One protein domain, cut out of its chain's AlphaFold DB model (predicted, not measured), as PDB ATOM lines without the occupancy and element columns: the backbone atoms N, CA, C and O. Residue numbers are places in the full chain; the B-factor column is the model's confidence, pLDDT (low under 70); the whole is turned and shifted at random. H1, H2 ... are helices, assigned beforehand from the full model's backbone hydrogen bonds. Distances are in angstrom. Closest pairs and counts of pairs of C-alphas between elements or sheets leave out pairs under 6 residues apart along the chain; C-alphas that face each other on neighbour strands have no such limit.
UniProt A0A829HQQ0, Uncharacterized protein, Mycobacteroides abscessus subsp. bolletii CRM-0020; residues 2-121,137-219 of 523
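Overview. This is residues 2 to 121 and 137 to 219 of the 523 residues of an uncharacterized protein of Mycobacteroides abscessus subsp. bolletii CRM-0020 (UniProt A0A829HQQ0). The model is a long, slender rod of four helices in a bundle, made of two helical hairpins side by side: H1 with the much longer H2, and H3 with H4. Residues 91 to 121, a long stretch with no named element, fold back from the end of H2 and run along its side. The printed part has 203 residues, with four named helices in the order H1, H2, H3, H4 and no named strand, and its class is all helix. It is loose, with a radius of gyration of the C-alphas of 23.2 A, and its C-alphas span 90 by 27 by 21 A.

Arrangement. H2, residues 38 to 90, is the longest helix, with 53 residues. H1, residues 5 to 22, touches H2 at residues 58 to 80 of H2 alone; the closest C-alphas are those of Ala 12 and Ala 69, 4.3 A apart. These two form a helical hairpin, at a shallow tilt of 9 degrees, opposite ways. H4, residues 175 to 218, touches H2 at a shallow tilt of 16 degrees, opposite ways, with the C-alphas of Ala 54 and Val 198 closest, at 5.9 A. H3, residues 138 to 171, forms the second helical hairpin with H4: they touch at a shallow tilt of 14 degrees, opposite ways, and their closest C-alphas, those of Ser 144 and Gly 202, are 3.9 A apart. H1 and H3 touch at a shallow tilt of 12 degrees, opposite ways, with the C-alphas of Val 22 and Val 154 closest, at 5.3 A. H2 and H3 are near each other, with 5 pairs of C-alphas within 10 A, and H1 and H4 are apart. In H1, H2 and H4 every O i to N i+4 pair is within hydrogen-bond range; in H3 29 of 30 are.

Along the chain. H2 measures 77.6 A from C-alpha 38 at (-55.010, -5.742, 48.626) to C-alpha 90 at (0.674, 11.596, -2.599). H4 measures 64.7 A and ends at C-alpha 218, at (-48.746, -8.476, 64.546). H3 measures 49.9 A. H1 measures 25.9 A and begins at C-alpha 5, at (-7.994, 3.525, 14.225).

Size, cuts and confidence. The two C-alphas farthest apart are those of Gly 92 and Thr 219, 90.7 A. Residues 122 to 136 are not printed, and C-alphas 121 and 137 across the cut are 20.4 A apart; the link from H2 to H3 runs across this cut. The link from H1 to H2 is long, with 15 residues, and that from H3 to H4 is tight, with 3 residues. The mean pLDDT of the printed part is 89.1, and residues 94 to 107 are under 70.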
ATOM      1  N   LYS A   2      -4.600  13.627  15.250       82.44
ATOM      2  CA  LYS A   2      -4.035  12.334  15.643       82.44
ATOM      3  C   LYS A   2      -5.185  11.341  15.769       82.44
ATOM      4  O   LYS A   2      -6.184  11.658  16.408       82.44
ATOM      5  N   VAL A   3      -5.056  10.176  15.143       88.38
ATOM      6  CA  VAL A   3      -6.051   9.103  15.225       88.38
ATOM      7  C   VAL A   3      -5.333   7.761  15.205       88.38
ATOM      8  O   VAL A   3      -4.582   7.480  14.271       88.38
ATOM      9  N   ASP A   4      -5.613   6.918  16.192       92.31
ATOM     10  CA  ASP A   4      -5.314   5.488  16.146       92.31
ATOM     11  C   ASP A   4      -6.600   4.685  15.881       92.31
ATOM     12  O   ASP A   4      -7.401   4.423  16.779       92.31
ATOM     13  N   ALA A   5      -6.804   4.271  14.628       90.81
ATOM     14  CA  ALA A   5      -7.994   3.525  14.225       90.81
ATOM     15  C   ALA A   5      -8.111   2.137  14.893       90.81
ATOM     16  O   ALA A   5      -9.216   1.601  14.995       90.81
ATOM     17  N   ALA A   6      -7.005   1.534  15.342       92.25
ATOM     18  CA  ALA A   6      -7.055   0.280  16.093       92.25
ATOM     19  C   ALA A   6      -7.558   0.529  17.520       92.25
ATOM     20  O   ALA A   6      -8.413  -0.218  18.002       92.25
ATOM     21  N   ALA A   7      -7.112   1.621  18.151       92.50
ATOM     22  CA  ALA A   7      -7.620   2.048  19.451       92.50
ATOM     23  C   ALA A   7      -9.132   2.321  19.406       92.50
ATOM     24  O   ALA A   7      -9.855   1.806  20.256       92.50
ATOM     25  N   LEU A   8      -9.641   3.025  18.385       94.31
ATOM     26  CA  LEU A   8     -11.084   3.277  18.235       94.31
ATOM     27  C   LEU A   8     -11.903   1.974  18.169       94.31
ATOM     28  O   LEU A   8     -12.915   1.846  18.858       94.31
ATOM     29  N   ARG A   9     -11.456   0.975  17.391       95.06
ATOM     30  CA  ARG A   9     -12.140  -0.332  17.306       95.06
ATOM     31  C   ARG A   9     -12.073  -1.116  18.618       95.06
ATOM     32  O   ARG A   9     -13.052  -1.770  18.990       95.06
ATOM     33  N   ALA A  10     -10.946  -1.045  19.326       96.50
ATOM     34  CA  ALA A  10     -10.798  -1.665  20.639       96.50
ATOM     35  C   ALA A  10     -11.763  -1.038  21.659       96.50
ATOM     36  O   ALA A  10     -12.479  -1.759  22.349       96.50
ATOM     37  N   GLN A  11     -11.861   0.294  21.691       96.88
ATOM     38  CA  GLN A  11     -12.774   1.005  22.587       96.88
ATOM     39  C   GLN A  11     -14.247   0.787  22.228       96.88
ATOM     40  O   GLN A  11     -15.068   0.599  23.121       96.88
ATOM     41  N   ALA A  12     -14.588   0.697  20.939       95.88
ATOM     42  CA  ALA A  12     -15.928   0.293  20.517       95.88
ATOM     43  C   ALA A  12     -16.300  -1.109  21.032       95.88
ATOM     44  O   ALA A  12     -17.424  -1.337  21.463       95.88
ATOM     45  N   SER A  13     -15.348  -2.046  21.025       97.12
ATOM     46  CA  SER A  13     -15.559  -3.398  21.561       97.12
ATOM     47  C   SER A  13     -15.713  -3.392  23.086       97.12
ATOM     48  O   SER A  13     -16.546  -4.123  23.613       97.12
ATOM     49  N   GLN A  14     -14.979  -2.524  23.790       97.94
ATOM     50  CA  GLN A  14     -15.155  -2.325  25.230       97.94
ATOM     51  C   GLN A  14     -16.533  -1.736  25.564       97.94
ATOM     52  O   GLN A  14     -17.150  -2.153  26.540       97.94
ATOM     53  N   ILE A  15     -17.043  -0.803  24.754       97.75
ATOM     54  CA  ILE A  15     -18.389  -0.244  24.930       97.75
ATOM     55  C   ILE A  15     -19.469  -1.313  24.724       97.75
ATOM     56  O   ILE A  15     -20.422  -1.332  25.496       97.75
ATOM     57  N   GLU A  16     -19.318  -2.240  23.769       96.56
ATOM     58  CA  GLU A  16     -20.246  -3.383  23.658       96.56
ATOM     59  C   GLU A  16     -20.179  -4.300  24.884       96.56
ATOM     60  O   GLU A  16     -21.214  -4.722  25.384       96.56
ATOM     61  N   ALA A  17     -18.987  -4.569  25.423       97.25
ATOM     62  CA  ALA A  17     -18.867  -5.371  26.641       97.25
ATOM     63  C   ALA A  17     -19.568  -4.696  27.838       97.25
ATOM     64  O   ALA A  17     -20.261  -5.356  28.615       97.25
ATOM     65  N   ILE A  18     -19.443  -3.368  27.960       97.88
ATOM     66  CA  ILE A  18     -20.177  -2.577  28.958       97.88
ATOM     67  C   ILE A  18     -21.682  -2.681  28.696       97.88
ATOM     68  O   ILE A  18     -22.443  -2.973  29.617       97.88
ATOM     69  N   ARG A  19     -22.112  -2.489  27.447       95.75
ATOM     70  CA  ARG A  19     -23.508  -2.602  27.018       95.75
ATOM     71  C   ARG A  19     -24.110  -3.956  27.401       95.75
ATOM     72  O   ARG A  19     -25.191  -3.982  27.982       95.75
ATOM     73  N   ASP A  20     -23.412  -5.057  27.149       94.69
ATOM     74  CA  ASP A  20     -23.862  -6.399  27.525       94.69
ATOM     75  C   ASP A  20     -24.004  -6.539  29.047       94.69
ATOM     76  O   ASP A  20     -25.014  -7.054  29.528       94.69
ATOM     77  N   SER A  21     -23.051  -6.001  29.818       95.12
ATOM     78  CA  SER A  21     -23.082  -6.059  31.288       95.12
ATOM     79  C   SER A  21     -24.221  -5.258  31.931       95.12
ATOM     80  O   SER A  21     -24.705  -5.632  32.997       95.12
ATOM     81  N   VAL A  22     -24.677  -4.173  31.292       96.06
ATOM     82  CA  VAL A  22     -25.767  -3.325  31.812       96.06
ATOM     83  C   VAL A  22     -27.146  -3.715  31.274       96.06
ATOM     84  O   VAL A  22     -28.146  -3.105  31.663       96.06
ATOM     85  N   SER A  23     -27.221  -4.720  30.392       94.81
ATOM     86  CA  SER A  23     -28.471  -5.186  29.789       94.81
ATOM     87  C   SER A  23     -29.490  -5.600  30.859       94.81
ATOM     88  O   SER A  23     -29.190  -6.466  31.680       94.81
ATOM     89  N   PRO A  24     -30.724  -5.065  30.844       94.12
ATOM     90  CA  PRO A  24     -31.753  -5.448  31.808       94.12
ATOM     91  C   PRO A  24     -32.482  -6.755  31.431       94.12
ATOM     92  O   PRO A  24     -33.457  -7.110  32.082       94.12
ATOM     93  N   SER A  25     -32.046  -7.480  30.393       91.19
ATOM     94  CA  SER A  25     -32.729  -8.683  29.876       91.19
ATOM     95  C   SER A  25     -32.907  -9.815  30.894       91.19
ATOM     96  O   SER A  25     -33.856 -10.587  30.778       91.19
ATOM     97  N   GLY A  26     -32.016  -9.916  31.882       89.31
ATOM     98  CA  GLY A  26     -32.083 -10.918  32.947       89.31
ATOM     99  C   GLY A  26     -32.812 -10.464  34.214       89.31
ATOM    100  O   GLY A  26     -32.899 -11.247  35.158       89.31
ATOM    101  N   LEU A  27     -33.296  -9.219  34.278       94.00
ATOM    102  CA  LEU A  27     -33.933  -8.693  35.484       94.00
ATOM    103  C   LEU A  27     -35.385  -9.173  35.621       94.00
ATOM    104  O   LEU A  27     -36.148  -9.107  34.653       94.00
ATOM    105  N   PRO A  28     -35.818  -9.573  36.831       93.75
ATOM    106  CA  PRO A  28     -37.222  -9.842  37.085       93.75
ATOM    107  C   PRO A  28     -38.000  -8.521  37.061       93.75
ATOM    108  O   PRO A  28     -37.735  -7.615  37.850       93.75
ATOM    109  N   LEU A  29     -38.964  -8.417  36.145       90.88
ATOM    110  CA  LEU A  29     -39.881  -7.271  36.056       90.88
ATOM    111  C   LEU A  29     -41.109  -7.433  36.962       90.88
ATOM    112  O   LEU A  29     -41.743  -6.446  37.324       90.88
ATOM    113  N   GLY A  30     -41.435  -8.678  37.306       88.44
ATOM    114  CA  GLY A  30     -42.509  -9.033  38.220       88.44
ATOM    115  C   GLY A  30     -42.019  -9.129  39.654       88.44
ATOM    116  O   GLY A  30     -41.099  -9.897  39.940       88.44
ATOM    117  N   PHE A  31     -42.640  -8.363  40.541       91.31
ATOM    118  CA  PHE A  31     -42.531  -8.549  41.978       91.31
ATOM    119  C   PHE A  31     -43.778  -9.279  42.466       91.31
ATOM    120  O   PHE A  31     -44.855  -8.690  42.486       91.31
ATOM    121  N   ASP A  32     -43.639 -10.548  42.845       92.31
ATOM    122  CA  ASP A  32     -44.769 -11.320  43.357       92.31
ATOM    123  C   ASP A  32     -45.222 -10.784  44.728       92.31
ATOM    124  O   ASP A  32     -44.383 -10.489  45.587       92.31
ATOM    125  N   PRO A  33     -46.535 -10.700  44.990       91.62
ATOM    126  CA  PRO A  33     -47.036 -10.186  46.252       91.62
ATOM    127  C   PRO A  33     -46.757 -11.158  47.413       91.62
ATOM    128  O   PRO A  33     -46.842 -12.389  47.281       91.62
ATOM    129  N   ALA A  34     -46.401 -10.594  48.571       92.19
ATOM    130  CA  ALA A  34     -46.058 -11.364  49.769       92.19
ATOM    131  C   ALA A  34     -47.291 -12.053  50.388       92.19
ATOM    132  O   ALA A  34     -47.209 -13.217  50.785       92.19
ATOM    133  N   GLY A  35     -48.440 -11.371  50.378       92.81
ATOM    134  CA  GLY A  35     -49.782 -11.907  50.636       92.81
ATOM    135  C   GLY A  35     -50.730 -11.672  49.452       92.81
ATOM    136  O   GLY A  35     -50.390 -10.957  48.518       92.81
ATOM    137  N   LYS A  36     -51.930 -12.260  49.470       93.12
ATOM    138  CA  LYS A  36     -52.991 -11.996  48.469       93.12
ATOM    139  C   LYS A  36     -53.961 -10.888  48.888       93.12
ATOM    140  O   LYS A  36     -54.967 -10.646  48.223       93.12
ATOM    141  N   ASP A  37     -53.682 -10.236  50.008       91.19
ATOM    142  CA  ASP A  37     -54.421  -9.062  50.438       91.19
ATOM    143  C   ASP A  37     -54.158  -7.874  49.496       91.19
ATOM    144  O   ASP A  37     -53.168  -7.824  48.759       91.19
ATOM    145  N   ILE A  38     -55.067  -6.903  49.515       84.94
ATOM    146  CA  ILE A  38     -55.010  -5.742  48.626       84.94
ATOM    147  C   ILE A  38     -53.767  -4.864  48.824       84.94
ATOM    148  O   ILE A  38     -53.283  -4.271  47.858       84.94
ATOM    149  N   VAL A  39     -53.206  -4.801  50.036       89.19
ATOM    150  CA  VAL A  39     -52.021  -3.979  50.327       89.19
ATOM    151  C   VAL A  39     -50.782  -4.623  49.718       89.19
ATOM    152  O   VAL A  39     -50.010  -3.949  49.031       89.19
ATOM    153  N   SER A  40     -50.632  -5.938  49.894       91.31
ATOM    154  CA  SER A  40     -49.567  -6.731  49.278       91.31
ATOM    155  C   SER A  40     -49.632  -6.698  47.747       91.31
ATOM    156  O   SER A  40     -48.612  -6.461  47.099       91.31
ATOM    157  N   ALA A  41     -50.819  -6.855  47.152       89.56
ATOM    158  CA  ALA A  41     -51.007  -6.762  45.700       89.56
ATOM    159  C   ALA A  41     -50.725  -5.350  45.151       89.56
ATOM    160  O   ALA A  41     -50.063  -5.188  44.121       89.56
ATOM    161  N   GLY A  42     -51.165  -4.306  45.861       83.38
ATOM    162  CA  GLY A  42     -50.889  -2.919  45.492       83.38
ATOM    163  C   GLY A  42     -49.399  -2.583  45.564       83.38
ATOM    164  O   GLY A  42     -48.855  -1.958  44.652       83.38
ATOM    165  N   ALA A  43     -48.706  -3.033  46.612       86.69
ATOM    166  CA  ALA A  43     -47.258  -2.881  46.722       86.69
ATOM    167  C   ALA A  43     -46.524  -3.611  45.592       86.69
ATOM    168  O   ALA A  43     -45.649  -3.023  44.956       86.69
ATOM    169  N   ALA A  44     -46.933  -4.840  45.280       90.50
ATOM    170  CA  ALA A  44     -46.361  -5.618  44.193       90.50
ATOM    171  C   ALA A  44     -46.511  -4.962  42.823       90.50
ATOM    172  O   ALA A  44     -45.550  -4.898  42.052       90.50
ATOM    173  N   THR A  45     -47.682  -4.393  42.553       86.50
ATOM    174  CA  THR A  45     -47.938  -3.611  41.341       86.50
ATOM    175  C   THR A  45     -47.033  -2.381  41.271       86.50
ATOM    176  O   THR A  45     -46.381  -2.155  40.254       86.50
ATOM    177  N   ARG A  46     -46.910  -1.610  42.363       87.75
ATOM    178  CA  ARG A  46     -46.032  -0.423  42.407       87.75
ATOM    179  C   ARG A  46     -44.563  -0.778  42.190       87.75
ATOM    180  O   ARG A  46     -43.886  -0.115  41.403       87.75
ATOM    181  N   VAL A  47     -44.068  -1.827  42.850       89.38
ATOM    182  CA  VAL A  47     -42.680  -2.282  42.684       89.38
ATOM    183  C   VAL A  47     -42.458  -2.786  41.256       89.38
ATOM    184  O   VAL A  47     -41.495  -2.367  40.619       89.38
ATOM    185  N   SER A  48     -43.380  -3.570  40.694       91.69
ATOM    186  CA  SER A  48     -43.308  -4.035  39.298       91.69
ATOM    187  C   SER A  48     -43.347  -2.876  38.289       91.69
ATOM    188  O   SER A  48     -42.628  -2.889  37.289       91.69
ATOM    189  N   ALA A  49     -44.121  -1.822  38.566       86.88
ATOM    190  CA  ALA A  49     -44.133  -0.597  37.768       86.88
ATOM    191  C   ALA A  49     -42.795   0.146  37.816       86.88
ATOM    192  O   ALA A  49     -42.248   0.517  36.773       86.88
ATOM    193  N   SER A  50     -42.226   0.304  39.012       86.00
ATOM    194  CA  SER A  50     -40.903   0.911  39.186       86.00
ATOM    195  C   SER A  50     -39.799   0.098  38.492       86.00
ATOM    196  O   SER A  50     -38.921   0.674  37.845       86.00
ATOM    197  N   ALA A  51     -39.898  -1.234  38.535       92.31
ATOM    198  CA  ALA A  51     -39.003  -2.168  37.870       92.31
ATOM    199  C   ALA A  51     -39.070  -2.026  36.343       92.31
ATOM    200  O   ALA A  51     -38.045  -1.823  35.692       92.31
ATOM    201  N   ALA A  52     -40.271  -2.037  35.761       91.31
ATOM    202  CA  ALA A  52     -40.455  -1.826  34.328       91.31
ATOM    203  C   ALA A  52     -39.927  -0.453  33.875       91.31
ATOM    204  O   ALA A  52     -39.207  -0.364  32.879       91.31
ATOM    205  N   ALA A  53     -40.205   0.613  34.632       87.62
ATOM    206  CA  ALA A  53     -39.690   1.949  34.338       87.62
ATOM    207  C   ALA A  53     -38.153   1.999  34.374       87.62
ATOM    208  O   ALA A  53     -37.528   2.550  33.465       87.62
ATOM    209  N   ALA A  54     -37.525   1.394  35.387       92.56
ATOM    210  CA  ALA A  54     -36.071   1.327  35.494       92.56
ATOM    211  C   ALA A  54     -35.441   0.491  34.363       92.56
ATOM    212  O   ALA A  54     -34.436   0.915  33.788       92.56
ATOM    213  N   ALA A  55     -36.055  -0.637  33.995       94.94
ATOM    214  CA  ALA A  55     -35.614  -1.481  32.886       94.94
ATOM    215  C   ALA A  55     -35.724  -0.762  31.533       94.94
ATOM    216  O   ALA A  55     -34.770  -0.773  30.762       94.94
ATOM    217  N   ASN A  56     -36.829  -0.059  31.265       92.06
ATOM    218  CA  ASN A  56     -36.985   0.773  30.065       92.06
ATOM    219  C   ASN A  56     -35.903   1.850  29.978       92.06
ATOM    220  O   ASN A  56     -35.296   2.070  28.933       92.06
ATOM    221  N   ALA A  57     -35.618   2.493  31.106       90.56
ATOM    222  CA  ALA A  57     -34.591   3.513  31.201       90.56
ATOM    223  C   ALA A  57     -33.181   2.928  30.925       90.56
ATOM    224  O   ALA A  57     -32.360   3.568  30.264       90.56
ATOM    225  N   LEU A  58     -32.913   1.694  31.373       94.25
ATOM    226  CA  LEU A  58     -31.695   0.952  31.030       94.25
ATOM    227  C   LEU A  58     -31.651   0.535  29.557       94.25
ATOM    228  O   LEU A  58     -30.595   0.662  28.947       94.25
ATOM    229  N   TRP A  59     -32.765   0.100  28.961       94.12
ATOM    230  CA  TRP A  59     -32.820  -0.247  27.538       94.12
ATOM    231  C   TRP A  59     -32.464   0.933  26.628       94.12
ATOM    232  O   TRP A  59     -31.781   0.746  25.622       94.12
ATOM    233  N   GLN A  60     -32.837   2.156  27.013       91.31
ATOM    234  CA  GLN A  60     -32.419   3.366  26.296       91.31
ATOM    235  C   GLN A  60     -30.905   3.597  26.383       91.31
ATOM    236  O   GLN A  60     -30.254   3.834  25.366       91.31
ATOM    237  N   SER A  61     -30.319   3.461  27.578       92.69
ATOM    238  CA  SER A  61     -28.858   3.545  27.743       92.69
ATOM    239  C   SER A  61     -28.140   2.437  26.966       92.69
ATOM    240  O   SER A  61     -27.135   2.688  26.310       92.69
ATOM    241  N   TRP A  62     -28.685   1.222  26.983       93.81
ATOM    242  CA  TRP A  62     -28.173   0.074  26.243       93.81
ATOM    243  C   TRP A  62     -28.179   0.308  24.726       93.81
ATOM    244  O   TRP A  62     -27.203  -0.020  24.052       93.81
ATOM    245  N   SER A  63     -29.246   0.903  24.182       92.38
ATOM    246  CA  SER A  63     -29.321   1.274  22.763       92.38
ATOM    247  C   SER A  63     -28.288   2.346  22.421       92.38
ATOM    248  O   SER A  63     -27.533   2.193  21.464       92.38
ATOM    249  N   HIS A  64     -28.197   3.390  23.250       91.88
ATOM    250  CA  HIS A  64     -27.258   4.491  23.046       91.88
ATOM    251  C   HIS A  64     -25.792   4.029  23.046       91.88
ATOM    252  O   HIS A  64     -25.012   4.461  22.199       91.88
ATOM    253  N   LEU A  65     -25.416   3.106  23.939       94.69
ATOM    254  CA  LEU A  65     -24.073   2.513  23.943       94.69
ATOM    255  C   LEU A  65     -23.781   1.735  22.651       94.69
ATOM    256  O   LEU A  65     -22.668   1.813  22.132       94.69
ATOM    257  N   GLY A  66     -24.772   1.024  22.105       92.62
ATOM    258  CA  GLY A  66     -24.645   0.336  20.817       92.62
ATOM    259  C   GLY A  66     -24.421   1.306  19.654       92.62
ATOM    260  O   GLY A  66     -23.520   1.098  18.838       92.62
ATOM    261  N   ASP A  67     -25.179   2.404  19.610       91.69
ATOM    262  CA  ASP A  67     -25.005   3.455  18.600       91.69
ATOM    263  C   ASP A  67     -23.618   4.103  18.691       91.69
ATOM    264  O   ASP A  67     -22.944   4.283  17.674       91.69
ATOM    265  N   LEU A  68     -23.157   4.408  19.906       93.12
ATOM    266  CA  LEU A  68     -21.831   4.970  20.154       93.12
ATOM    267  C   LEU A  68     -20.719   4.016  19.685       93.12
ATOM    268  O   LEU A  68     -19.797   4.434  18.979       93.12
ATOM    269  N   ALA A  69     -20.815   2.725  20.013       94.19
ATOM    270  CA  ALA A  69     -19.866   1.717  19.544       94.19
ATOM    271  C   ALA A  69     -19.875   1.595  18.007       94.19
ATOM    272  O   ALA A  69     -18.815   1.525  17.381       94.19
ATOM    273  N   GLY A  70     -21.055   1.621  17.380       91.62
ATOM    274  CA  GLY A  70     -21.208   1.642  15.923       91.62
ATOM    275  C   GLY A  70     -20.552   2.865  15.274       91.62
ATOM    276  O   GLY A  70     -19.807   2.724  14.301       91.62
ATOM    277  N   ARG A  71     -20.752   4.055  15.848       91.69
ATOM    278  CA  ARG A  71     -20.141   5.314  15.386       91.69
ATOM    279  C   ARG A  71     -18.622   5.306  15.512       91.69
ATOM    280  O   ARG A  71     -17.949   5.741  14.583       91.69
ATOM    281  N   LEU A  72     -18.069   4.769  16.601       93.00
ATOM    282  CA  LEU A  72     -16.616   4.640  16.764       93.00
ATOM    283  C   LEU A  72     -15.996   3.696  15.726       93.00
ATOM    284  O   LEU A  72     -14.920   3.990  15.201       93.00
ATOM    285  N   ARG A  73     -16.673   2.591  15.380       92.81
ATOM    286  CA  ARG A  73     -16.231   1.699  14.293       92.81
ATOM    287  C   ARG A  73     -16.279   2.399  12.938       92.81
ATOM    288  O   ARG A  73     -15.277   2.390  12.230       92.81
ATOM    289  N   ALA A  74     -17.388   3.067  12.626       89.19
ATOM    290  CA  ALA A  74     -17.532   3.825  11.384       89.19
ATOM    291  C   ALA A  74     -16.479   4.944  11.268       89.19
ATOM    292  O   ALA A  74     -15.892   5.136  10.205       89.19
ATOM    293  N   ALA A  75     -16.177   5.641  12.368       89.31
ATOM    294  CA  ALA A  75     -15.109   6.635  12.414       89.31
ATOM    295  C   ALA A  75     -13.732   5.999  12.157       89.31
ATOM    296  O   ALA A  75     -12.953   6.523  11.361       89.31
ATOM    297  N   ALA A  76     -13.437   4.847  12.772       91.19
ATOM    298  CA  ALA A  76     -12.193   4.118  12.535       91.19
ATOM    299  C   ALA A  76     -12.033   3.700  11.064       91.19
ATOM    300  O   ALA A  76     -10.951   3.866  10.500       91.19
ATOM    301  N   ASP A  77     -13.096   3.188  10.441       88.69
ATOM    302  CA  ASP A  77     -13.109   2.843   9.017       88.69
ATOM    303  C   ASP A  77     -12.879   4.089   8.146       88.69
ATOM    304  O   ASP A  77     -12.111   4.046   7.186       88.69
ATOM    305  N   GLY A  78     -13.435   5.237   8.544       87.25
ATOM    306  CA  GLY A  78     -13.284   6.502   7.824       87.25
ATOM    307  C   GLY A  78     -11.910   7.104   7.864       87.25
ATOM    308  O   GLY A  78     -11.430   7.581   6.839       87.25
ATOM    309  N   TYR A  79     -11.237   7.025   9.002       88.19
ATOM    310  CA  TYR A  79      -9.846   7.449   9.070       88.19
ATOM    311  C   TYR A  79      -8.920   6.512   8.289       88.19
ATOM    312  O   TYR A  79      -7.945   6.981   7.704       88.19
ATOM    313  N   VAL A  80      -9.220   5.208   8.228       88.75
ATOM    314  CA  VAL A  80      -8.466   4.263   7.384       88.75
ATOM    315  C   VAL A  80      -8.643   4.595   5.900       88.75
ATOM    316  O   VAL A  80      -7.644   4.700   5.188       88.75
ATOM    317  N   GLU A  81      -9.876   4.828   5.450       85.88
ATOM    318  CA  GLU A  81     -10.167   5.183   4.054       85.88
ATOM    319  C   GLU A  81      -9.614   6.568   3.685       85.88
ATOM    320  O   GLU A  81      -9.012   6.760   2.633       85.88
ATOM    321  N   GLN A  82      -9.720   7.550   4.580       84.81
ATOM    322  CA  GLN A  82      -9.124   8.865   4.359       84.81
ATOM    323  C   GLN A  82      -7.599   8.777   4.210       84.81
ATOM    324  O   GLN A  82      -7.026   9.418   3.327       84.81
ATOM    325  N   ASN A  83      -6.935   7.962   5.033       85.25
ATOM    326  CA  ASN A  83      -5.494   7.749   4.932       85.25
ATOM    327  C   ASN A  83      -5.099   7.039   3.626       85.25
ATOM    328  O   ASN A  83      -4.070   7.394   3.047       85.25
ATOM    329  N   SER A  84      -5.900   6.085   3.134       82.94
ATOM    330  CA  SER A  84      -5.636   5.392   1.863       82.94
ATOM    331  C   SER A  84      -5.757   6.347   0.665       82.94
ATOM    332  O   SER A  84      -4.869   6.380  -0.191       82.94
ATOM    333  N   VAL A  85      -6.782   7.206   0.657       84.06
ATOM    334  CA  VAL A  85      -6.994   8.244  -0.362       84.06
ATOM    335  C   VAL A  85      -5.865   9.278  -0.355       84.06
ATOM    336  O   VAL A  85      -5.328   9.613  -1.415       84.06
ATOM    337  N   ILE A  86      -5.459   9.766   0.825       82.31
ATOM    338  CA  ILE A  86      -4.346  10.721   0.951       82.31
ATOM    339  C   ILE A  86      -3.047  10.088   0.439       82.31
ATOM    340  O   ILE A  86      -2.358  10.705  -0.374       82.31
ATOM    341  N   ALA A  87      -2.737   8.850   0.838       82.94
ATOM    342  CA  ALA A  87      -1.557   8.129   0.360       82.94
ATOM    343  C   ALA A  87      -1.573   7.938  -1.169       82.94
ATOM    344  O   ALA A  87      -0.560   8.174  -1.829       82.94
ATOM    345  N   GLY A  88      -2.731   7.597  -1.741       80.38
ATOM    346  CA  GLY A  88      -2.932   7.500  -3.187       80.38
ATOM    347  C   GLY A  88      -2.658   8.821  -3.910       80.38
ATOM    348  O   GLY A  88      -1.914   8.840  -4.894       80.38
ATOM    349  N   SER A  89      -3.167   9.938  -3.379       80.75
ATOM    350  CA  SER A  89      -2.927  11.277  -3.941       80.75
ATOM    351  C   SER A  89      -1.449  11.688  -3.876       80.75
ATOM    352  O   SER A  89      -0.909  12.236  -4.835       80.75
ATOM    353  N   LEU A  90      -0.758  11.341  -2.784       82.69
ATOM    354  CA  LEU A  90       0.674  11.596  -2.599       82.69
ATOM    355  C   LEU A  90       1.547  10.722  -3.511       82.69
ATOM    356  O   LEU A  90       2.647  11.128  -3.874       82.69
ATOM    357  N   SER A  91       1.053   9.547  -3.918       85.00
ATOM    358  CA  SER A  91       1.714   8.662  -4.888       85.00
ATOM    359  C   SER A  91       1.471   9.041  -6.361       85.00
ATOM    360  O   SER A  91       1.927   8.334  -7.257       85.00
ATOM    361  N   GLY A  92       0.785  10.163  -6.624       73.50
ATOM    362  CA  GLY A  92       0.512  10.679  -7.972       73.50
ATOM    363  C   GLY A  92      -0.836  10.258  -8.569       73.50
ATOM    364  O   GLY A  92      -1.085  10.514  -9.747       73.50
ATOM    365  N   GLY A  93      -1.708   9.618  -7.783       72.56
ATOM    366  CA  GLY A  93      -3.079   9.296  -8.182       72.56
ATOM    367  C   GLY A  93      -4.007  10.518  -8.176       72.56
ATOM    368  O   GLY A  93      -3.765  11.500  -7.474       72.56
ATOM    369  N   ALA A  94      -5.095  10.461  -8.951       65.06
ATOM    370  CA  ALA A  94      -6.128  11.495  -8.935       65.06
ATOM    371  C   ALA A  94      -6.791  11.586  -7.548       65.06
ATOM    372  O   ALA A  94      -7.086  10.562  -6.926       65.06
ATOM    373  N   ALA A  95      -7.040  12.811  -7.076       59.34
ATOM    374  CA  ALA A  95      -7.731  13.043  -5.812       59.34
ATOM    375  C   ALA A  95      -9.120  12.388  -5.856       59.34
ATOM    376  O   ALA A  95      -9.962  12.753  -6.673       59.34
ATOM    377  N   SER A  96      -9.329  11.400  -4.991       60.00
ATOM    378  CA  SER A  96     -10.625  10.750  -4.796       60.00
ATOM    379  C   SER A  96     -11.291  11.317  -3.544       60.00
ATOM    380  O   SER A  96     -10.614  11.800  -2.638       60.00
ATOM    381  N   HIS A  97     -12.620  11.303  -3.494       57.19
ATOM    382  CA  HIS A  97     -13.382  11.767  -2.336       57.19
ATOM    383  C   HIS A  97     -13.775  10.573  -1.462       57.19
ATOM    384  O   HIS A  97     -14.188   9.541  -1.986       57.19
ATOM    385  N   VAL A  98     -13.675  10.722  -0.140       59.25
ATOM    386  CA  VAL A  98     -14.174   9.720   0.815       59.25
ATOM    387  C   VAL A  98     -15.701   9.819   0.845       59.25
ATOM    388  O   VAL A  98     -16.243  10.891   1.122       59.25
ATOM    389  N   ALA A  99     -16.400   8.725   0.534       56.19
ATOM    390  CA  ALA A  99     -17.851   8.654   0.693       56.19
ATOM    391  C   ALA A  99     -18.218   8.773   2.182       56.19
ATOM    392  O   ALA A  99     -17.516   8.239   3.039       56.19
ATOM    393  N   GLY A 100     -19.308   9.481   2.497       52.91
ATOM    394  CA  GLY A 100     -19.777   9.632   3.875       52.91
ATOM    395  C   GLY A 100     -19.996   8.268   4.528       52.91
ATOM    396  O   GLY A 100     -20.738   7.438   4.007       52.91
ATOM    397  N   LEU A 101     -19.324   8.020   5.651       60.28
ATOM    398  CA  LEU A 101     -19.505   6.789   6.408       60.28
ATOM    399  C   LEU A 101     -20.659   6.962   7.372       60.28
ATOM    400  O   LEU A 101     -20.654   7.840   8.234       60.28
ATOM    401  N   HIS A 102     -21.650   6.101   7.204       56.00
ATOM    402  CA  HIS A 102     -22.841   6.084   8.024       56.00
ATOM    403  C   HIS A 102     -22.792   4.847   8.913       56.00
ATOM    404  O   HIS A 102     -22.651   3.726   8.424       56.00
ATOM    405  N   ALA A 103     -22.905   5.048  10.225       68.19
ATOM    406  CA  ALA A 103     -23.213   3.949  11.125       68.19
ATOM    407  C   ALA A 103     -24.625   3.440  10.801       68.19
ATOM    408  O   ALA A 103     -25.538   4.239  10.573       68.19
ATOM    409  N   SER A 104     -24.802   2.119  10.769       61.84
ATOM    410  CA  SER A 104     -26.138   1.535  10.653       61.84
ATOM    411  C   SER A 104     -26.957   1.936  11.889       61.84
ATOM    412  O   SER A 104     -26.394   1.911  12.987       61.84
ATOM    413  N   PRO A 105     -28.245   2.302  11.748       60.09
ATOM    414  CA  PRO A 105     -29.086   2.606  12.902       60.09
ATOM    415  C   PRO A 105     -29.100   1.427  13.879       60.09
ATOM    416  O   PRO A 105     -29.220   0.275  13.442       60.09
ATOM    417  N   GLY A 106     -28.975   1.701  15.179       64.38
ATOM    418  CA  GLY A 106     -29.141   0.693  16.218       64.38
ATOM    419  C   GLY A 106     -30.533   0.058  16.190       64.38
ATOM    420  O   GLY A 106     -31.508   0.648  15.718       64.38
ATOM    421  N   ALA A 107     -30.628  -1.175  16.692       66.44
ATOM    422  CA  ALA A 107     -31.918  -1.819  16.911       66.44
ATOM    423  C   ALA A 107     -32.724  -1.030  17.961       66.44
ATOM    424  O   ALA A 107     -32.131  -0.567  18.937       66.44
ATOM    425  N   PRO A 108     -34.054  -0.894  17.799       71.25
ATOM    426  CA  PRO A 108     -34.871  -0.180  18.769       71.25
ATOM    427  C   PRO A 108     -34.790  -0.847  20.147       71.25
ATOM    428  O   PRO A 108     -34.758  -2.074  20.266       71.25
ATOM    429  N   ALA A 109     -34.773  -0.015  21.187       78.62
ATOM    430  CA  ALA A 109     -34.795  -0.454  22.573       78.62
ATOM    431  C   ALA A 109     -36.060  -1.296  22.862       78.62
ATOM    432  O   ALA A 109     -37.166  -0.851  22.536       78.62
ATOM    433  N   PRO A 110     -35.936  -2.482  23.488       85.69
ATOM    434  CA  PRO A 110     -37.088  -3.226  23.983       85.69
ATOM    435  C   PRO A 110     -37.898  -2.421  25.007       85.69
ATOM    436  O   PRO A 110     -37.356  -1.564  25.709       85.69
ATOM    437  N   VAL A 111     -39.188  -2.748  25.130       87.50
ATOM    438  CA  VAL A 111     -40.095  -2.139  26.112       87.50
ATOM    439  C   VAL A 111     -40.511  -3.181  27.147       87.50
ATOM    440  O   VAL A 111     -41.096  -4.210  26.818       87.50
ATOM    441  N   ALA A 112     -40.200  -2.906  28.407       86.75
ATOM    442  CA  ALA A 112     -40.669  -3.617  29.581       86.75
ATOM    443  C   ALA A 112     -42.068  -3.123  29.972       86.75
ATOM    444  O   ALA A 112     -42.278  -1.924  30.174       86.75
ATOM    445  N   THR A 113     -43.006  -4.056  30.114       86.19
ATOM    446  CA  THR A 113     -44.364  -3.800  30.605       86.19
ATOM    447  C   THR A 113     -44.469  -4.173  32.084       86.19
ATOM    448  O   THR A 113     -43.977  -5.238  32.471       86.19
ATOM    449  N   PRO A 114     -45.100  -3.333  32.918       79.19
ATOM    450  CA  PRO A 114     -45.272  -3.636  34.329       79.19
ATOM    451  C   PRO A 114     -46.276  -4.771  34.535       79.19
ATOM    452  O   PRO A 114     -47.229  -4.917  33.771       79.19
ATOM    453  N   GLN A 115     -46.067  -5.566  35.582       85.81
ATOM    454  CA  GLN A 115     -47.058  -6.538  36.037       85.81
ATOM    455  C   GLN A 115     -48.003  -5.889  37.047       85.81
ATOM    456  O   GLN A 115     -47.562  -5.155  37.933       85.81
ATOM    457  N   VAL A 116     -49.293  -6.181  36.905       83.81
ATOM    458  CA  VAL A 116     -50.361  -5.675  37.770       83.81
ATOM    459  C   VAL A 116     -50.972  -6.846  38.523       83.81
ATOM    460  O   VAL A 116     -51.223  -7.905  37.947       83.81
ATOM    461  N   TYR A 117     -51.203  -6.643  39.814       85.00
ATOM    462  CA  TYR A 117     -51.760  -7.633  40.720       85.00
ATOM    463  C   TYR A 117     -53.048  -7.111  41.334       85.00
ATOM    464  O   TYR A 117     -53.117  -5.975  41.803       85.00
ATOM    465  N   THR A 118     -54.049  -7.980  41.392       85.69
ATOM    466  CA  THR A 118     -55.290  -7.738  42.121       85.69
ATOM    467  C   THR A 118     -55.243  -8.481  43.452       85.69
ATOM    468  O   THR A 118     -54.801  -9.627  43.531       85.69
ATOM    469  N   GLY A 119     -55.660  -7.805  44.519       82.69
ATOM    470  CA  GLY A 119     -55.740  -8.382  45.858       82.69
ATOM    471  C   GLY A 119     -57.147  -8.274  46.422       82.69
ATOM    472  O   GLY A 119     -58.012  -7.609  45.853       82.69
ATOM    473  N   SER A 120     -57.380  -8.945  47.544       85.06
ATOM    474  CA  SER A 120     -58.692  -8.984  48.195       85.06
ATOM    475  C   SER A 120     -58.686  -8.256  49.538       85.06
ATOM    476  O   SER A 120     -57.663  -8.182  50.222       85.06
ATOM    477  N   THR A 121     -59.841  -7.715  49.921       83.81
ATOM    478  CA  THR A 121     -60.131  -7.261  51.287       83.81
ATOM    479  C   THR A 121     -60.924  -8.335  52.029       83.81
ATOM    480  O   THR A 121     -61.359  -9.323  51.433       83.81
ATOM    481  N   GLN A 137     -41.911 -13.991  52.581       81.62
ATOM    482  CA  GLN A 137     -40.688 -13.185  52.620       81.62
ATOM    483  C   GLN A 137     -39.662 -13.517  51.517       81.62
ATOM    484  O   GLN A 137     -38.872 -12.661  51.123       81.62
ATOM    485  N   GLN A 138     -39.640 -14.759  51.022       82.62
ATOM    486  CA  GLN A 138     -38.558 -15.229  50.145       82.62
ATOM    487  C   GLN A 138     -38.594 -14.597  48.746       82.62
ATOM    488  O   GLN A 138     -37.538 -14.414  48.138       82.62
ATOM    489  N   GLY A 139     -39.786 -14.280  48.231       83.19
ATOM    490  CA  GLY A 139     -39.951 -13.620  46.932       83.19
ATOM    491  C   GLY A 139     -39.293 -12.235  46.913       83.19
ATOM    492  O   GLY A 139     -38.342 -12.025  46.152       83.19
ATOM    493  N   PRO A 140     -39.710 -11.322  47.809       84.00
ATOM    494  CA  PRO A 140     -39.146  -9.981  47.907       84.00
ATOM    495  C   PRO A 140     -37.630  -9.929  48.133       84.00
ATOM    496  O   PRO A 140     -36.943  -9.112  47.520       84.00
ATOM    497  N   GLU A 141     -37.083 -10.815  48.971       86.62
ATOM    498  CA  GLU A 141     -35.639 -10.863  49.242       86.62
ATOM    499  C   GLU A 141     -34.831 -11.232  47.991       86.62
ATOM    500  O   GLU A 141     -33.833 -10.579  47.679       86.62
ATOM    501  N   ARG A 142     -35.270 -12.248  47.236       89.81
ATOM    502  CA  ARG A 142     -34.605 -12.650  45.986       89.81
ATOM    503  C   ARG A 142     -34.705 -11.575  44.915       89.81
ATOM    504  O   ARG A 142     -33.746 -11.373  44.171       89.81
ATOM    505  N   PHE A 143     -35.852 -10.909  44.826       94.25
ATOM    506  CA  PHE A 143     -36.053  -9.800  43.903       94.25
ATOM    507  C   PHE A 143     -35.108  -8.638  44.239       94.25
ATOM    508  O   PHE A 143     -34.363  -8.175  43.376       94.25
ATOM    509  N   SER A 144     -35.064  -8.238  45.512       93.12
ATOM    510  CA  SER A 144     -34.174  -7.185  46.010       93.12
ATOM    511  C   SER A 144     -32.705  -7.474  45.687       93.12
ATOM    512  O   SER A 144     -32.025  -6.629  45.107       93.12
ATOM    513  N   GLN A 145     -32.235  -8.696  45.957       93.88
ATOM    514  CA  GLN A 145     -30.854  -9.107  45.683       93.88
ATOM    515  C   GLN A 145     -30.480  -8.998  44.199       93.88
ATOM    516  O   GLN A 145     -29.398  -8.505  43.881       93.88
ATOM    517  N   GLN A 146     -31.363  -9.424  43.290       96.00
ATOM    518  CA  GLN A 146     -31.117  -9.347  41.844       96.00
ATOM    519  C   GLN A 146     -31.008  -7.895  41.368       96.00
ATOM    520  O   GLN A 146     -30.066  -7.544  40.657       96.00
ATOM    521  N   TRP A 147     -31.915  -7.030  41.822       96.94
ATOM    522  CA  TRP A 147     -31.894  -5.607  41.484       96.94
ATOM    523  C   TRP A 147     -30.679  -4.883  42.081       96.94
ATOM    524  O   TRP A 147     -30.006  -4.128  41.380       96.94
ATOM    525  N   SER A 148     -30.310  -5.157  43.334       96.25
ATOM    526  CA  SER A 148     -29.101  -4.585  43.943       96.25
ATOM    527  C   SER A 148     -27.808  -5.050  43.262       96.25
ATOM    528  O   SER A 148     -26.894  -4.244  43.066       96.25
ATOM    529  N   ALA A 149     -27.720  -6.323  42.864       96.50
ATOM    530  CA  ALA A 149     -26.577  -6.828  42.106       96.50
ATOM    531  C   ALA A 149     -26.453  -6.119  40.748       96.50
ATOM    532  O   ALA A 149     -25.362  -5.687  40.371       96.50
ATOM    533  N   HIS A 150     -27.574  -5.909  40.053       97.81
ATOM    534  CA  HIS A 150     -27.580  -5.200  38.773       97.81
ATOM    535  C   HIS A 150     -27.231  -3.718  38.915       97.81
ATOM    536  O   HIS A 150     -26.511  -3.173  38.085       97.81
ATOM    537  N   ALA A 151     -27.662  -3.056  39.995       97.50
ATOM    538  CA  ALA A 151     -27.264  -1.675  40.271       97.50
ATOM    539  C   ALA A 151     -25.736  -1.535  40.385       97.50
ATOM    540  O   ALA A 151     -25.169  -0.563  39.885       97.50
ATOM    541  N   THR A 152     -25.069  -2.520  40.995       97.56
ATOM    542  CA  THR A 152     -23.600  -2.592  41.045       97.56
ATOM    543  C   THR A 152     -23.007  -2.741  39.644       97.56
ATOM    544  O   THR A 152     -22.157  -1.936  39.272       97.56
ATOM    545  N   ALA A 153     -23.521  -3.665  38.824       97.00
ATOM    546  CA  ALA A 153     -23.059  -3.842  37.443       97.00
ATOM    547  C   ALA A 153     -23.189  -2.554  36.604       97.00
ATOM    548  O   ALA A 153     -22.287  -2.202  35.846       97.00
ATOM    549  N   VAL A 154     -24.271  -1.789  36.786       98.19
ATOM    550  CA  VAL A 154     -24.472  -0.503  36.095       98.19
ATOM    551  C   VAL A 154     -23.461   0.562  36.551       98.19
ATOM    552  O   VAL A 154     -22.950   1.315  35.718       98.19
ATOM    553  N   ARG A 155     -23.119   0.622  37.847       98.31
ATOM    554  CA  ARG A 155     -22.071   1.527  38.377       98.31
ATOM    555  C   ARG A 155     -20.685   1.157  37.861       98.31
ATOM    556  O   ARG A 155     -19.906   2.041  37.488       98.31
ATOM    557  N   ASP A 156     -20.394  -0.137  37.808       98.00
ATOM    558  CA  ASP A 156     -19.144  -0.651  37.257       98.00
ATOM    559  C   ASP A 156     -19.044  -0.310  35.766       98.00
ATOM    560  O   ASP A 156     -18.014   0.201  35.324       98.00
ATOM    561  N   GLY A 157     -20.137  -0.466  35.013       98.00
ATOM    562  CA  GLY A 157     -20.235  -0.046  33.616       98.00
ATOM    563  C   GLY A 157     -19.954   1.447  33.418       98.00
ATOM    564  O   GLY A 157     -19.158   1.811  32.553       98.00
ATOM    565  N   ALA A 158     -20.520   2.321  34.259       98.19
ATOM    566  CA  ALA A 158     -20.227   3.759  34.225       98.19
ATOM    567  C   ALA A 158     -18.741   4.059  34.499       98.19
ATOM    568  O   ALA A 158     -18.131   4.902  33.838       98.19
ATOM    569  N   THR A 159     -18.128   3.344  35.446       98.25
ATOM    570  CA  THR A 159     -16.700   3.479  35.774       98.25
ATOM    571  C   THR A 159     -15.805   3.012  34.626       98.25
ATOM    572  O   THR A 159     -14.854   3.705  34.258       98.25
ATOM    573  N   GLN A 160     -16.126   1.876  34.006       98.06
ATOM    574  CA  GLN A 160     -15.410   1.376  32.833       98.06
ATOM    575  C   GLN A 160     -15.544   2.332  31.644       98.06
ATOM    576  O   GLN A 160     -14.568   2.583  30.939       98.06
ATOM    577  N   LEU A 161     -16.718   2.933  31.458       97.81
ATOM    578  CA  LEU A 161     -16.966   3.879  30.378       97.81
ATOM    579  C   LEU A 161     -16.151   5.179  30.532       97.81
ATOM    580  O   LEU A 161     -15.630   5.705  29.548       97.81
ATOM    581  N   ARG A 162     -15.913   5.644  31.766       97.56
ATOM    582  CA  ARG A 162     -14.939   6.724  32.029       97.56
ATOM    583  C   ARG A 162     -13.519   6.340  31.622       97.56
ATOM    584  O   ARG A 162     -12.801   7.158  31.052       97.56
ATOM    585  N   SER A 163     -13.115   5.095  31.887       96.94
ATOM    586  CA  SER A 163     -11.810   4.590  31.445       96.94
ATOM    587  C   SER A 163     -11.699   4.588  29.920       96.94
ATOM    588  O   SER A 163     -10.650   4.953  29.394       96.94
ATOM    589  N   VAL A 164     -12.775   4.233  29.208       96.56
ATOM    590  CA  VAL A 164     -12.833   4.319  27.740       96.56
ATOM    591  C   VAL A 164     -12.608   5.760  27.272       96.56
ATOM    592  O   VAL A 164     -11.747   5.993  26.423       96.56
ATOM    593  N   SER A 165     -13.304   6.735  27.872       95.38
ATOM    594  CA  SER A 165     -13.119   8.167  27.572       95.38
ATOM    595  C   SER A 165     -11.663   8.616  27.759       95.38
ATOM    596  O   SER A 165     -11.057   9.229  26.875       95.38
ATOM    597  N   SER A 166     -11.044   8.229  28.881       94.00
ATOM    598  CA  SER A 166      -9.646   8.566  29.180       94.00
ATOM    599  C   SER A 166      -8.645   7.961  28.186       94.00
ATOM    600  O   SER A 166      -7.601   8.560  27.944       94.00
ATOM    601  N   ILE A 167      -8.920   6.780  27.626       93.81
ATOM    602  CA  ILE A 167      -8.039   6.147  26.630       93.81
ATOM    603  C   ILE A 167      -8.246   6.780  25.247       93.81
ATOM    604  O   ILE A 167      -7.275   7.018  24.519       93.81
ATOM    605  N   LEU A 168      -9.496   7.082  24.879       93.06
ATOM    606  CA  LEU A 168      -9.822   7.734  23.609       93.06
ATOM    607  C   LEU A 168      -9.160   9.108  23.501       93.06
ATOM    608  O   LEU A 168      -8.489   9.373  22.509       93.06
ATOM    609  N   THR A 169      -9.244   9.933  24.543       91.31
ATOM    610  CA  THR A 169      -8.619  11.270  24.566       91.31
ATOM    611  C   THR A 169      -7.094  11.243  24.384       91.31
ATOM    612  O   THR A 169      -6.522  12.192  23.855       91.31
ATOM    613  N   GLY A 170      -6.409  10.151  24.746       90.44
ATOM    614  CA  GLY A 170      -4.969   9.984  24.491       90.44
ATOM    615  C   GLY A 170      -4.614   9.487  23.079       90.44
ATOM    616  O   GLY A 170      -3.469   9.639  22.624       90.44
ATOM    617  N   SER A 171      -5.571   8.881  22.374       90.25
ATOM    618  CA  SER A 171      -5.379   8.194  21.085       90.25
ATOM    619  C   SER A 171      -6.079   8.877  19.904       90.25
ATOM    620  O   SER A 171      -5.783   8.552  18.750       90.25
ATOM    621  N   TRP A 172      -6.946   9.855  20.174       93.75
ATOM    622  CA  TRP A 172      -7.770  10.533  19.185       93.75
ATOM    623  C   TRP A 172      -7.991  12.009  19.536       93.75
ATOM    624  O   TRP A 172      -8.383  12.334  20.651       93.75
ATOM    625  N   GLU A 173      -7.761  12.902  18.569       92.88
ATOM    626  CA  GLU A 173      -7.916  14.352  18.732       92.88
ATOM    627  C   GLU A 173      -8.695  14.984  17.569       92.88
ATOM    628  O   GLU A 173      -8.497  14.630  16.399       92.88
ATOM    629  N   GLY A 174      -9.509  15.993  17.886       89.81
ATOM    630  CA  GLY A 174     -10.254  16.820  16.934       89.81
ATOM    631  C   GLY A 174     -11.752  16.887  17.257       89.81
ATOM    632  O   GLY A 174     -12.209  16.199  18.164       89.81
ATOM    633  N   PRO A 175     -12.552  17.635  16.473       88.81
ATOM    634  CA  PRO A 175     -13.961  17.890  16.801       88.81
ATOM    635  C   PRO A 175     -14.826  16.627  16.953       88.81
ATOM    636  O   PRO A 175     -15.758  16.589  17.756       88.81
ATOM    637  N   ALA A 176     -14.518  15.573  16.191       87.88
ATOM    638  CA  ALA A 176     -15.209  14.290  16.307       87.88
ATOM    639  C   ALA A 176     -14.843  13.547  17.607       87.88
ATOM    640  O   ALA A 176     -15.712  12.914  18.202       87.88
ATOM    641  N   ALA A 177     -13.594  13.682  18.073       90.38
ATOM    642  CA  ALA A 177     -13.147  13.146  19.355       90.38
ATOM    643  C   ALA A 177     -13.823  13.881  20.520       90.38
ATOM    644  O   ALA A 177     -14.337  13.235  21.429       90.38
ATOM    645  N   ASP A 178     -13.911  15.215  20.443       91.50
ATOM    646  CA  ASP A 178     -14.606  16.043  21.440       91.50
ATOM    647  C   ASP A 178     -16.101  15.687  21.525       91.50
ATOM    648  O   ASP A 178     -16.663  15.555  22.613       91.50
ATOM    649  N   SER A 179     -16.744  15.469  20.371       90.94
ATOM    650  CA  SER A 179     -18.150  15.045  20.308       90.94
ATOM    651  C   SER A 179     -18.351  13.669  20.949       90.94
ATOM    652  O   SER A 179     -19.265  13.494  21.752       90.94
ATOM    653  N   ALA A 180     -17.475  12.706  20.645       93.19
ATOM    654  CA  ALA A 180     -17.541  11.370  21.231       93.19
ATOM    655  C   ALA A 180     -17.288  11.381  22.745       93.19
ATOM    656  O   ALA A 180     -17.973  10.673  23.476       93.19
ATOM    657  N   ALA A 181     -16.349  12.199  23.227       93.94
ATOM    658  CA  ALA A 181     -16.103  12.369  24.658       93.94
ATOM    659  C   ALA A 181     -17.346  12.918  25.382       93.94
ATOM    660  O   ALA A 181     -17.739  12.384  26.416       93.94
ATOM    661  N   SER A 182     -18.021  13.911  24.795       94.75
ATOM    662  CA  SER A 182     -19.277  14.464  25.323       94.75
ATOM    663  C   SER A 182     -20.426  13.439  25.347       94.75
ATOM    664  O   SER A 182     -21.161  13.339  26.337       94.75
ATOM    665  N   GLU A 183     -20.575  12.632  24.288       95.06
ATOM    666  CA  GLU A 183     -21.553  11.532  24.253       95.06
ATOM    667  C   GLU A 183     -21.243  10.480  25.333       95.06
ATOM    668  O   GLU A 183     -22.140  10.048  26.060       95.06
ATOM    669  N   ILE A 184     -19.965  10.128  25.512       96.88
ATOM    670  CA  ILE A 184     -19.522   9.210  26.566       96.88
ATOM    671  C   ILE A 184     -19.847   9.761  27.961       96.88
ATOM    672  O   ILE A 184     -20.423   9.041  28.776       96.88
ATOM    673  N   ASP A 185     -19.546  11.027  28.244       96.31
ATOM    674  CA  ASP A 185     -19.838  11.647  29.544       96.31
ATOM    675  C   ASP A 185     -21.351  11.712  29.827       96.31
ATOM    676  O   ASP A 185     -21.807  11.512  30.964       96.31
ATOM    677  N   THR A 186     -22.153  11.919  28.781       96.06
ATOM    678  CA  THR A 186     -23.619  11.858  28.849       96.06
ATOM    679  C   THR A 186     -24.106  10.448  29.187       96.06
ATOM    680  O   THR A 186     -24.986  10.279  30.044       96.06
ATOM    681  N   ALA A 187     -23.520   9.426  28.561       96.19
ATOM    682  CA  ALA A 187     -23.818   8.027  28.839       96.19
ATOM    683  C   ALA A 187     -23.404   7.630  30.268       96.19
ATOM    684  O   ALA A 187     -24.209   7.034  30.983       96.19
ATOM    685  N   VAL A 188     -22.218   8.039  30.736       98.00
ATOM    686  CA  VAL A 188     -21.751   7.842  32.123       98.00
ATOM    687  C   VAL A 188     -22.753   8.428  33.116       98.00
ATOM    688  O   VAL A 188     -23.255   7.719  33.989       98.00
ATOM    689  N   SER A 189     -23.108   9.704  32.943       96.06
ATOM    690  CA  SER A 189     -24.058  10.393  33.823       96.06
ATOM    691  C   SER A 189     -25.435   9.723  33.822       96.06
ATOM    692  O   SER A 189     -26.140   9.709  34.833       96.06
ATOM    693  N   SER A 190     -25.846   9.173  32.678       95.31
ATOM    694  CA  SER A 190     -27.099   8.431  32.562       95.31
ATOM    695  C   SER A 190     -27.031   7.122  33.336       95.31
ATOM    696  O   SER A 190     -27.897   6.898  34.184       95.31
ATOM    697  N   LEU A 191     -25.996   6.304  33.123       97.38
ATOM    698  CA  LEU A 191     -25.809   5.035  33.831       97.38
ATOM    699  C   LEU A 191     -25.806   5.228  35.352       97.38
ATOM    700  O   LEU A 191     -26.488   4.486  36.049       97.38
ATOM    701  N   GLU A 192     -25.159   6.267  35.878       96.81
ATOM    702  CA  GLU A 192     -25.178   6.548  37.322       96.81
ATOM    703  C   GLU A 192     -26.576   6.876  37.855       96.81
ATOM    704  O   GLU A 192     -26.995   6.343  38.888       96.81
ATOM    705  N   ARG A 193     -27.345   7.695  37.126       95.00
ATOM    706  CA  ARG A 193     -28.752   7.953  37.471       95.00
ATOM    707  C   ARG A 193     -29.594   6.682  37.391       95.00
ATOM    708  O   ARG A 193     -30.459   6.469  38.240       95.00
ATOM    709  N   HIS A 194     -29.379   5.839  36.379       93.94
ATOM    710  CA  HIS A 194     -30.096   4.569  36.249       93.94
ATOM    711  C   HIS A 194     -29.716   3.597  37.368       93.94
ATOM    712  O   HIS A 194     -30.617   2.987  37.928       93.94
ATOM    713  N   ALA A 195     -28.447   3.514  37.773       94.94
ATOM    714  CA  ALA A 195     -28.025   2.692  38.905       94.94
ATOM    715  C   ALA A 195     -28.753   3.078  40.202       94.94
ATOM    716  O   ALA A 195     -29.198   2.199  40.935       94.94
ATOM    717  N   GLY A 196     -28.937   4.379  40.459       90.06
ATOM    718  CA  GLY A 196     -29.735   4.851  41.595       90.06
ATOM    719  C   GLY A 196     -31.202   4.402  41.532       90.06
ATOM    720  O   GLY A 196     -31.759   3.982  42.544       90.06
ATOM    721  N   ARG A 197     -31.819   4.423  40.340       92.06
ATOM    722  CA  ARG A 197     -33.187   3.904  40.136       92.06
ATOM    723  C   ARG A 197     -33.272   2.395  40.354       92.06
ATOM    724  O   ARG A 197     -34.161   1.944  41.061       92.06
ATOM    725  N   VAL A 198     -32.342   1.634  39.780       96.00
ATOM    726  CA  VAL A 198     -32.269   0.169  39.909       96.00
ATOM    727  C   VAL A 198     -32.090  -0.233  41.376       96.00
ATOM    728  O   VAL A 198     -32.770  -1.127  41.868       96.00
ATOM    729  N   GLU A 199     -31.237   0.473  42.119       94.50
ATOM    730  CA  GLU A 199     -31.081   0.243  43.555       94.50
ATOM    731  C   GLU A 199     -32.346   0.600  44.347       94.50
ATOM    732  O   GLU A 199     -32.682  -0.106  45.297       94.50
ATOM    733  N   SER A 200     -33.064   1.662  43.960       89.00
ATOM    734  CA  SER A 200     -34.335   2.029  44.599       89.00
ATOM    735  C   SER A 200     -35.367   0.913  44.482       89.00
ATOM    736  O   SER A 200     -35.959   0.557  45.488       89.00
ATOM    737  N   VAL A 201     -35.508   0.298  43.305       92.50
ATOM    738  CA  VAL A 201     -36.426  -0.837  43.095       92.50
ATOM    739  C   VAL A 201     -36.120  -1.982  44.069       92.50
ATOM    740  O   VAL A 201     -37.018  -2.513  44.724       92.50
ATOM    741  N   GLY A 202     -34.837  -2.332  44.225       91.38
ATOM    742  CA  GLY A 202     -34.417  -3.353  45.187       91.38
ATOM    743  C   GLY A 202     -34.669  -2.950  46.647       91.38
ATOM    744  O   GLY A 202     -35.025  -3.797  47.470       91.38
ATOM    745  N   ARG A 203     -34.525  -1.662  46.976       90.19
ATOM    746  CA  ARG A 203     -34.820  -1.121  48.309       90.19
ATOM    747  C   ARG A 203     -36.315  -1.155  48.613       90.19
ATOM    748  O   ARG A 203     -36.679  -1.613  49.688       90.19
ATOM    749  N   ASP A 204     -37.160  -0.741  47.676       87.25
ATOM    750  CA  ASP A 204     -38.618  -0.698  47.835       87.25
ATOM    751  C   ASP A 204     -39.181  -2.109  48.072       87.25
ATOM    752  O   ASP A 204     -39.963  -2.326  49.000       87.25
ATOM    753  N   ALA A 205     -38.681  -3.092  47.318       90.56
ATOM    754  CA  ALA A 205     -38.938  -4.514  47.538       90.56
ATOM    755  C   ALA A 205     -38.556  -4.982  48.955       90.56
ATOM    756  O   ALA A 205     -39.332  -5.671  49.620       90.56
ATOM    757  N   SER A 206     -37.364  -4.606  49.433       90.81
ATOM    758  CA  SER A 206     -36.893  -4.982  50.771       90.81
ATOM    759  C   SER A 206     -37.690  -4.302  51.885       90.81
ATOM    760  O   SER A 206     -37.960  -4.941  52.899       90.81
ATOM    761  N   THR A 207     -38.044  -3.027  51.723       88.62
ATOM    762  CA  THR A 207     -38.873  -2.281  52.678       88.62
ATOM    763  C   THR A 207     -40.230  -2.952  52.820       88.62
ATOM    764  O   THR A 207     -40.605  -3.332  53.926       88.62
ATOM    765  N   HIS A 208     -40.890  -3.247  51.698       88.94
ATOM    766  CA  HIS A 208     -42.159  -3.967  51.712       88.94
ATOM    767  C   HIS A 208     -42.065  -5.325  52.421       88.94
ATOM    768  O   HIS A 208     -42.942  -5.675  53.206       88.94
ATOM    769  N   ALA A 209     -40.988  -6.084  52.195       90.25
ATOM    770  CA  ALA A 209     -40.781  -7.368  52.863       90.25
ATOM    771  C   ALA A 209     -40.706  -7.238  54.394       90.25
ATOM    772  O   ALA A 209     -41.171  -8.124  55.114       90.25
ATOM    773  N   MET A 210     -40.099  -6.156  54.894       90.50
ATOM    774  CA  MET A 210     -40.017  -5.869  56.328       90.50
ATOM    775  C   MET A 210     -41.379  -5.459  56.890       90.50
ATOM    776  O   MET A 210     -41.784  -6.002  57.918       90.50
ATOM    777  N   ASP A 211     -42.094  -4.579  56.189       89.94
ATOM    778  CA  ASP A 211     -43.420  -4.101  56.594       89.94
ATOM    779  C   ASP A 211     -44.432  -5.254  56.631       89.94
ATOM    780  O   ASP A 211     -45.120  -5.455  57.632       89.94
ATOM    781  N   TRP A 212     -44.447  -6.094  55.590       93.38
ATOM    782  CA  TRP A 212     -45.273  -7.301  55.536       93.38
ATOM    783  C   TRP A 212     -44.954  -8.252  56.691       93.38
ATOM    784  O   TRP A 212     -45.859  -8.767  57.342       93.38
ATOM    785  N   ARG A 213     -43.669  -8.469  56.999       92.88
ATOM    786  CA  ARG A 213     -43.261  -9.360  58.097       92.88
ATOM    787  C   ARG A 213     -43.689  -8.822  59.458       92.88
ATOM    788  O   ARG A 213     -44.008  -9.598  60.356       92.88
ATOM    789  N   GLN A 214     -43.672  -7.505  59.630       92.50
ATOM    790  CA  GLN A 214     -44.178  -6.873  60.841       92.50
ATOM    791  C   GLN A 214     -45.696  -7.071  60.960       92.50
ATOM    792  O   GLN A 214     -46.168  -7.461  62.029       92.50
ATOM    793  N   ALA A 215     -46.437  -6.907  59.862       92.56
ATOM    794  CA  ALA A 215     -47.876  -7.165  59.800       92.56
ATOM    795  C   ALA A 215     -48.214  -8.637  60.101       92.56
ATOM    796  O   ALA A 215     -49.100  -8.943  60.895       92.56
ATOM    797  N   GLU A 216     -47.470  -9.567  59.506       94.19
ATOM    798  CA  GLU A 216     -47.670 -11.011  59.652       94.19
ATOM    799  C   GLU A 216     -47.436 -11.490  61.088       94.19
ATOM    800  O   GLU A 216     -48.143 -12.379  61.560       94.19
ATOM    801  N   ARG A 217     -46.507 -10.859  61.814       94.25
ATOM    802  CA  ARG A 217     -46.277 -11.116  63.244       94.25
ATOM    803  C   ARG A 217     -47.273 -10.415  64.163       94.25
ATOM    804  O   ARG A 217     -47.500 -10.895  65.268       94.25
ATOM    805  N   GLY A 218     -47.791  -9.257  63.757       93.06
ATOM    806  CA  GLY A 218     -48.746  -8.476  64.546       93.06
ATOM    807  C   GLY A 218     -50.192  -8.965  64.424       93.06
ATOM    808  O   GLY A 218     -51.014  -8.681  65.292       93.06
ATOM    809  N   THR A 219     -50.510  -9.702  63.361       94.75
ATOM    810  CA  THR A 219     -51.837 -10.276  63.105       94.75
ATOM    811  C   THR A 219     -51.961 -11.675  63.699       94.75
ATOM    812  O   THR A 219     -51.019 -12.466  63.628       94.75
TER     813      THR A 219